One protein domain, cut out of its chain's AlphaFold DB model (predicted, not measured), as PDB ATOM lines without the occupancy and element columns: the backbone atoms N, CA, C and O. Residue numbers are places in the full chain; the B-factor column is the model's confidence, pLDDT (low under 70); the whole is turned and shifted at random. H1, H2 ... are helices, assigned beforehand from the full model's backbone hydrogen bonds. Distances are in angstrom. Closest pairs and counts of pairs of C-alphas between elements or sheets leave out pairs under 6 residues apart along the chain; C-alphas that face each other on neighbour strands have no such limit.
ATOM      1  N   CYS A  19     -35.140  -2.350 -43.950       91.56
ATOM      2  CA  CYS A  19     -33.871  -3.077 -44.107       91.56
ATOM      3  C   CYS A  19     -32.912  -2.402 -45.101       91.56
ATOM      4  O   CYS A  19     -31.715  -2.315 -44.834       91.56
ATOM      5  N   GLY A  20     -33.436  -1.866 -46.209       92.81
ATOM      6  CA  GLY A  20     -32.649  -1.128 -47.199       92.81
ATOM      7  C   GLY A  20     -31.993   0.129 -46.617       92.81
ATOM      8  O   GLY A  20     -30.798   0.335 -46.806       92.81
ATOM      9  N   TYR A  21     -32.734   0.914 -45.829       94.19
ATOM     10  CA  TYR A  21     -32.215   2.135 -45.204       94.19
ATOM     11  C   TYR A  21     -31.165   1.844 -44.130       94.19
ATOM     12  O   TYR A  21     -30.180   2.571 -44.020       94.19
ATOM     13  N   TYR A  22     -31.311   0.739 -43.393       93.00
ATOM     14  CA  TYR A  22     -30.274   0.274 -42.468       93.00
ATOM     15  C   TYR A  22     -28.964  -0.045 -43.194       93.00
ATOM     16  O   TYR A  22     -27.894   0.332 -42.712       93.00
ATOM     17  N   VAL A  23     -29.036  -0.716 -44.349       92.00
ATOM     18  CA  VAL A  23     -27.852  -1.027 -45.165       92.00
ATOM     19  C   VAL A  23     -27.220   0.249 -45.708       92.00
ATOM     20  O   VAL A  23     -26.012   0.418 -45.574       92.00
ATOM     21  N   MET A  24     -28.015   1.163 -46.265       94.44
ATOM     22  CA  MET A  24     -27.518   2.442 -46.788       94.44
ATOM     23  C   MET A  24     -26.813   3.259 -45.699       94.44
ATOM     24  O   MET A  24     -25.673   3.676 -45.890       94.44
ATOM     25  N   ARG A  25     -27.440   3.405 -44.522       93.50
ATOM     26  CA  ARG A  25     -26.836   4.095 -43.375       93.50
ATOM     27  C   ARG A  25     -25.534   3.431 -42.937       93.50
ATOM     28  O   ARG A  25     -24.535   4.111 -42.733       93.50
ATOM     29  N   TYR A  26     -25.539   2.106 -42.815       89.38
ATOM     30  CA  TYR A  26     -24.360   1.338 -42.420       89.38
ATOM     31  C   TYR A  26     -23.202   1.491 -43.417       89.38
ATOM     32  O   TYR A  26     -22.063   1.687 -43.006       89.38
ATOM     33  N   MET A  27     -23.484   1.455 -44.721       91.19
ATOM     34  CA  MET A  27     -22.464   1.668 -45.748       91.19
ATOM     35  C   MET A  27     -21.928   3.100 -45.733       91.19
ATOM     36  O   MET A  27     -20.717   3.280 -45.831       91.19
ATOM     37  N   LYS A  28     -22.794   4.102 -45.537       90.81
ATOM     38  CA  LYS A  28     -22.380   5.504 -45.399       90.81
ATOM     39  C   LYS A  28     -21.397   5.682 -44.238       90.81
ATOM     40  O   LYS A  28     -20.316   6.223 -44.443       90.81
ATOM     41  N   GLU A  29     -21.705   5.121 -43.066       89.06
ATOM     42  CA  GLU A  29     -20.803   5.155 -41.903       89.06
ATOM     43  C   GLU A  29     -19.438   4.488 -42.186       89.06
ATOM     44  O   GLU A  29     -18.418   4.954 -41.683       89.06
ATOM     45  N   ILE A  30     -19.394   3.413 -42.989       88.31
ATOM     46  CA  ILE A  30     -18.131   2.773 -43.402       88.31
ATOM     47  C   ILE A  30     -17.350   3.668 -44.368       88.31
ATOM     48  O   ILE A  30     -16.139   3.810 -44.214       88.31
ATOM     49  N   CYS A  31     -18.022   4.251 -45.363       89.88
ATOM     50  CA  CYS A  31     -17.392   5.114 -46.362       89.88
ATOM     51  C   CYS A  31     -16.821   6.401 -45.751       89.88
ATOM     52  O   CYS A  31     -15.776   6.872 -46.191       89.88
ATOM     53  N   GLU A  32     -17.483   6.953 -44.733       88.81
ATOM     54  CA  GLU A  32     -17.041   8.158 -44.021       88.81
ATOM     55  C   GLU A  32     -15.958   7.869 -42.965       88.81
ATOM     56  O   GLU A  32     -15.258   8.785 -42.523       88.81
ATOM     57  N   ASP A  33     -15.775   6.606 -42.559       87.00
ATOM     58  CA  ASP A  33     -14.756   6.223 -41.582       87.00
ATOM     59  C   ASP A  33     -13.350   6.156 -42.200       87.00
ATOM     60  O   ASP A  33     -12.829   5.094 -42.554       87.00
ATOM     61  N   SER A  34     -12.677   7.305 -42.229       86.62
ATOM     62  CA  SER A  34     -11.283   7.433 -42.669       86.62
ATOM     63  C   SER A  34     -10.270   6.700 -41.783       86.62
ATOM     64  O   SER A  34      -9.134   6.475 -42.203       86.62
ATOM     65  N   SER A  35     -10.650   6.296 -40.564       87.81
ATOM     66  CA  SER A  35      -9.737   5.622 -39.640       87.81
ATOM     67  C   SER A  35      -9.635   4.117 -39.898       87.81
ATOM     68  O   SER A  35      -8.859   3.452 -39.212       87.81
ATOM     69  N   LEU A  36     -10.463   3.564 -40.802       79.81
ATOM     70  CA  LEU A  36     -10.574   2.130 -41.125       79.81
ATOM     71  C   LEU A  36     -10.786   1.220 -39.896       79.81
ATOM     72  O   LEU A  36     -10.666  -0.003 -39.972       79.81
ATOM     73  N   ALA A  37     -11.152   1.803 -38.752       82.88
ATOM     74  CA  ALA A  37     -11.326   1.100 -37.484       82.88
ATOM     75  C   ALA A  37     -12.782   0.660 -37.275       82.88
ATOM     76  O   ALA A  37     -13.173   0.318 -36.155       82.88
ATOM     77  N   PHE A  38     -13.577   0.656 -38.350       76.62
ATOM     78  CA  PHE A  38     -15.007   0.369 -38.339       76.62
ATOM     79  C   PHE A  38     -15.297  -0.926 -37.574       76.62
ATOM     80  O   PHE A  38     -16.085  -0.927 -36.633       76.62
ATOM     81  N   ARG A  39     -14.574  -2.015 -37.871       73.19
ATOM     82  CA  ARG A  39     -14.775  -3.323 -37.231       73.19
ATOM     83  C   ARG A  39     -14.684  -3.243 -35.704       73.19
ATOM     84  O   ARG A  39     -15.504  -3.848 -35.020       73.19
ATOM     85  N   THR A  40     -13.731  -2.480 -35.175       77.44
ATOM     86  CA  THR A  40     -13.541  -2.297 -33.728       77.44
ATOM     87  C   THR A  40     -14.581  -1.343 -33.137       77.44
ATOM     88  O   THR A  40     -15.100  -1.590 -32.047       77.44
ATOM     89  N   LYS A  41     -14.948  -0.279 -33.863       75.25
ATOM     90  CA  LYS A  41     -16.006   0.660 -33.457       75.25
ATOM     91  C   LYS A  41     -17.372  -0.026 -33.369       75.25
ATOM     92  O   LYS A  41     -18.080   0.176 -32.391       75.25
ATOM     93  N   TYR A  42     -17.726  -0.882 -34.328       75.25
ATOM     94  CA  TYR A  42     -18.972  -1.655 -34.276       75.25
ATOM     95  C   TYR A  42     -18.918  -2.751 -33.217       75.25
ATOM     96  O   TYR A  42     -19.855  -2.865 -32.436       75.25
ATOM     97  N   ALA A  43     -17.804  -3.479 -33.083       73.50
ATOM     98  CA  ALA A  43     -17.642  -4.460 -32.004       73.50
ATOM     99  C   ALA A  43     -17.820  -3.843 -30.601       73.50
ATOM    100  O   ALA A  43     -18.283  -4.514 -29.682       73.50
ATOM    101  N   SER A  44     -17.462  -2.564 -30.442       72.00
ATOM    102  CA  SER A  44     -17.592  -1.806 -29.191       72.00
ATOM    103  C   SER A  44     -18.873  -0.966 -29.087       72.00
ATOM    104  O   SER A  44     -19.144  -0.418 -28.014       72.00
ATOM    105  N   ARG A  45     -19.709  -0.897 -30.141       70.81
ATOM    106  CA  ARG A  45     -21.065  -0.323 -30.080       70.81
ATOM    107  C   ARG A  45     -21.918  -1.242 -29.207       70.81
ATOM    108  O   ARG A  45     -22.575  -2.163 -29.677       70.81
ATOM    109  N   GLY A  46     -21.886  -1.012 -27.897       63.16
ATOM    110  CA  GLY A  46     -22.762  -1.693 -26.947       63.16
ATOM    111  C   GLY A  46     -24.250  -1.408 -27.210       63.16
ATOM    112  O   GLY A  46     -24.638  -0.801 -28.206       63.16
ATOM    113  N   LYS A  47     -25.114  -1.766 -26.252       60.19
ATOM    114  CA  LYS A  47     -26.589  -1.690 -26.374       60.19
ATOM    115  C   LYS A  47     -27.165  -0.321 -26.801       60.19
ATOM    116  O   LYS A  47     -28.304  -0.271 -27.246       60.19
ATOM    117  N   LYS A  48     -26.407   0.778 -26.673       54.56
ATOM    118  CA  LYS A  48     -26.843   2.152 -26.996       54.56
ATOM    119  C   LYS A  48     -27.002   2.445 -28.497       54.56
ATOM    120  O   LYS A  48     -27.715   3.381 -28.825       54.56
ATOM    121  N   LYS A  49     -26.375   1.673 -29.394       62.84
ATOM    122  CA  LYS A  49     -26.553   1.783 -30.861       62.84
ATOM    123  C   LYS A  49     -26.993   0.455 -31.486       62.84
ATOM    124  O   LYS A  49     -26.575   0.094 -32.581       62.84
ATOM    125  N   ALA A  50     -27.830  -0.292 -30.766       72.75
ATOM    126  CA  ALA A  50     -28.366  -1.565 -31.241       72.75
ATOM    127  C   ALA A  50     -29.370  -1.413 -32.400       72.75
ATOM    128  O   ALA A  50     -29.718  -2.416 -33.007       72.75
ATOM    129  N   PHE A  51     -29.832  -0.198 -32.699       84.06
ATOM    130  CA  PHE A  51     -30.720   0.143 -33.811       84.06
ATOM    131  C   PHE A  51     -30.435   1.584 -34.258       84.06
ATOM    132  O   PHE A  51     -29.872   2.360 -33.482       84.06
ATOM    133  N   TYR A  52     -30.823   1.941 -35.485       89.50
ATOM    134  CA  TYR A  52     -30.845   3.337 -35.920       89.50
ATOM    135  C   TYR A  52     -32.188   3.969 -35.537       89.50
ATOM    136  O   TYR A  52     -33.230   3.360 -35.789       89.50
ATOM    137  N   PRO A  53     -32.201   5.158 -34.915       90.38
ATOM    138  CA  PRO A  53     -33.438   5.891 -34.689       90.38
ATOM    139  C   PRO A  53     -34.043   6.327 -36.029       90.38
ATOM    140  O   PRO A  53     -33.320   6.557 -36.996       90.38
ATOM    141  N   GLN A  54     -35.367   6.488 -36.068       90.75
ATOM    142  CA  GLN A  54     -36.091   6.844 -37.293       90.75
ATOM    143  C   GLN A  54     -35.538   8.116 -37.955       90.75
ATOM    144  O   GLN A  54     -35.386   8.138 -39.166       90.75
ATOM    145  N   MET A  55     -35.145   9.114 -37.157       93.56
ATOM    146  CA  MET A  55     -34.532  10.354 -37.647       93.56
ATOM    147  C   MET A  55     -33.275  10.104 -38.496       93.56
ATOM    148  O   MET A  55     -33.141  10.682 -39.564       93.56
ATOM    149  N   GLU A  56     -32.392   9.189 -38.076       92.69
ATOM    150  CA  GLU A  56     -31.188   8.842 -38.853       92.69
ATOM    151  C   GLU A  56     -31.528   8.072 -40.140       92.69
ATOM    152  O   GLU A  56     -30.764   8.100 -41.102       92.69
ATOM    153  N   LEU A  57     -32.657   7.356 -40.166       94.00
ATOM    154  CA  LEU A  57     -33.142   6.699 -41.381       94.00
ATOM    155  C   LEU A  57     -33.792   7.705 -42.332       94.00
ATOM    156  O   LEU A  57     -33.635   7.570 -43.541       94.00
ATOM    157  N   ASP A  58     -34.508   8.696 -41.801       95.38
ATOM    158  CA  ASP A  58     -35.151   9.745 -42.590       95.38
ATOM    159  C   ASP A  58     -34.112  10.661 -43.256       95.38
ATOM    160  O   ASP A  58     -34.265  10.963 -44.433       95.38
ATOM    161  N   GLU A  59     -32.984  10.956 -42.597       96.00
ATOM    162  CA  GLU A  59     -31.836  11.628 -43.237       96.00
ATOM    163  C   GLU A  59     -31.374  10.893 -44.508       96.00
ATOM    164  O   GLU A  59     -31.206  11.492 -45.567       96.00
ATOM    165  N   VAL A  60     -31.220   9.566 -44.430       95.00
ATOM    166  CA  VAL A  60     -30.820   8.743 -45.585       95.00
ATOM    167  C   VAL A  60     -31.905   8.724 -46.662       95.00
ATOM    168  O   VAL A  60     -31.592   8.685 -47.852       95.00
ATOM    169  N   ARG A  61     -33.181   8.741 -46.265       95.19
ATOM    170  CA  ARG A  61     -34.317   8.772 -47.195       95.19
ATOM    171  C   ARG A  61     -34.356  10.067 -47.985       95.19
ATOM    172  O   ARG A  61     -34.538  10.001 -49.197       95.19
ATOM    173  N   ASP A  62     -34.179  11.193 -47.309       96.12
ATOM    174  CA  ASP A  62     -34.227  12.513 -47.924       96.12
ATOM    175  C   ASP A  62     -33.037  12.708 -48.868       96.12
ATOM    176  O   ASP A  62     -33.230  13.076 -50.026       96.12
ATOM    177  N   GLU A  63     -31.823  12.353 -48.434       94.94
ATOM    178  CA  GLU A  63     -30.630  12.395 -49.290       94.94
ATOM    179  C   GLU A  63     -30.786  11.528 -50.544       94.94
ATOM    180  O   GLU A  63     -30.490  11.971 -51.656       94.94
ATOM    181  N   TRP A  64     -31.279  10.295 -50.382       92.88
ATOM    182  CA  TRP A  64     -31.502   9.393 -51.508       92.88
ATOM    183  C   TRP A  64     -32.597   9.906 -52.447       92.88
ATOM    184  O   TRP A  64     -32.438   9.838 -53.665       92.88
ATOM    185  N   ALA A  65     -33.694  10.435 -51.905       94.62
ATOM    186  CA  ALA A  65     -34.773  11.006 -52.704       94.62
ATOM    187  C   ALA A  65     -34.284  12.206 -53.524       94.62
ATOM    188  O   ALA A  65     -34.546  12.254 -54.723       94.62
ATOM    189  N   CYS A  66     -33.530  13.127 -52.912       95.56
ATOM    190  CA  CYS A  66     -32.897  14.240 -53.619       95.56
ATOM    191  C   CYS A  66     -31.988  13.743 -54.744       95.56
ATOM    192  O   CYS A  66     -32.138  14.183 -55.880       95.56
ATOM    193  N   HIS A  67     -31.119  12.771 -54.455       92.44
ATOM    194  CA  HIS A  67     -30.227  12.203 -55.461       92.44
ATOM    195  C   HIS A  67     -30.990  11.567 -56.627       92.44
ATOM    196  O   HIS A  67     -30.647  11.797 -57.773       92.44
ATOM    197  N   VAL A  68     -32.051  10.796 -56.379       93.94
ATOM    198  CA  VAL A  68     -32.846  10.202 -57.467       93.94
ATOM    199  C   VAL A  68     -33.566  11.275 -58.290       93.94
ATOM    200  O   VAL A  68     -33.617  11.161 -59.510       93.94
ATOM    201  N   LEU A  69     -34.101  12.315 -57.645       94.69
ATOM    202  CA  LEU A  69     -34.802  13.409 -58.326       94.69
ATOM    203  C   LEU A  69     -33.882  14.268 -59.197       94.69
ATOM    204  O   LEU A  69     -34.338  14.795 -60.200       94.69
ATOM    205  N   GLU A  70     -32.602  14.396 -58.852       93.06
ATOM    206  CA  GLU A  70     -31.610  15.064 -59.709       93.06
ATOM    207  C   GLU A  70     -31.349  14.313 -61.027       93.06
ATOM    208  O   GLU A  70     -30.812  14.891 -61.970       93.06
ATOM    209  N   TRP A  71     -31.697  13.025 -61.095       83.12
ATOM    210  CA  TRP A  71     -31.393  12.136 -62.220       83.12
ATOM    211  C   TRP A  71     -32.621  11.798 -63.076       83.12
ATOM    212  O   TRP A  71     -32.520  10.965 -63.982       83.12
TER     213      TRP A  71
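Overview. This is residues 19 to 71 of the 72 residues of an uncharacterized protein of Prunus armeniaca (UniProt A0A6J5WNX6). Two longer helices, H1 and H3, meet near their first residues and spread apart as a wide V at nearly a right angle, while the short H2 sits near the far end of H1. The link of residues 45 to 53 leads from H2 back to the start of H3, so that H1, H2 and this link frame a loose, open loop, and the last part of H3 sticks out from it with residues 65 to 71 standing free. The printed part has 53 residues with three named helices, in the order H1, H2, H3, and no named strand; its class is all helix. It is loose, with a radius of gyration of the C-alphas of 12.7 A, and elongated, spanning 37 by 23 by 15 A.

Arrangement. H3, residues 54 to 69, is the longest helix, and it touches H1, residues 19 to 32. The closest C-alphas of the two are those of Tyr 21 and Leu 57, 6.0 A apart, and their lines stand about perpendicular, at 85 degrees. H1 touches H3 with residues 21 to 25 alone, and H3 touches H1 with residues 56 to 61 alone. H2, residues 38 to 44, is close to H1 but not clearly touching it: the closest C-alphas are those of Ile 30 and Phe 38, 6.4 A apart. H1 and H2 run opposite ways at a steep tilt of 67 degrees, only just short of about perpendicular. H2 and H3 are apart. In H1 and H2 every O i to N i+4 pair is within hydrogen-bond range; in H3, 11 of 12 are.

Along the chain. H3 has 16 residues and measures 22.1 A from C-alpha 54 at (-36.091, 6.844, -37.293) to C-alpha 69 at (-34.802, 13.409, -58.326). H1 has 14 residues and measures 20.2 A from its first to its last C-alpha, beginning with C-alpha 19 at (-33.871, -3.077, -44.107). H2 has seven residues and measures 9.8 A from its first to its last C-alpha.

Size, cuts and confidence. The two C-alphas farthest apart are those of Gly 46 and Trp 71, at 38.9 A. The printed part runs from residue 19 to residue 71 and has no cut. The link from H1 to H2 is tight, with 5 residues, and the link from H2 to H3 is short, with 9. Residues 43 to 49, of which 43 and 44 belong to H2, stand free. The mean pLDDT of the printed part is 86.0, and residues 46 to 49 are under 70.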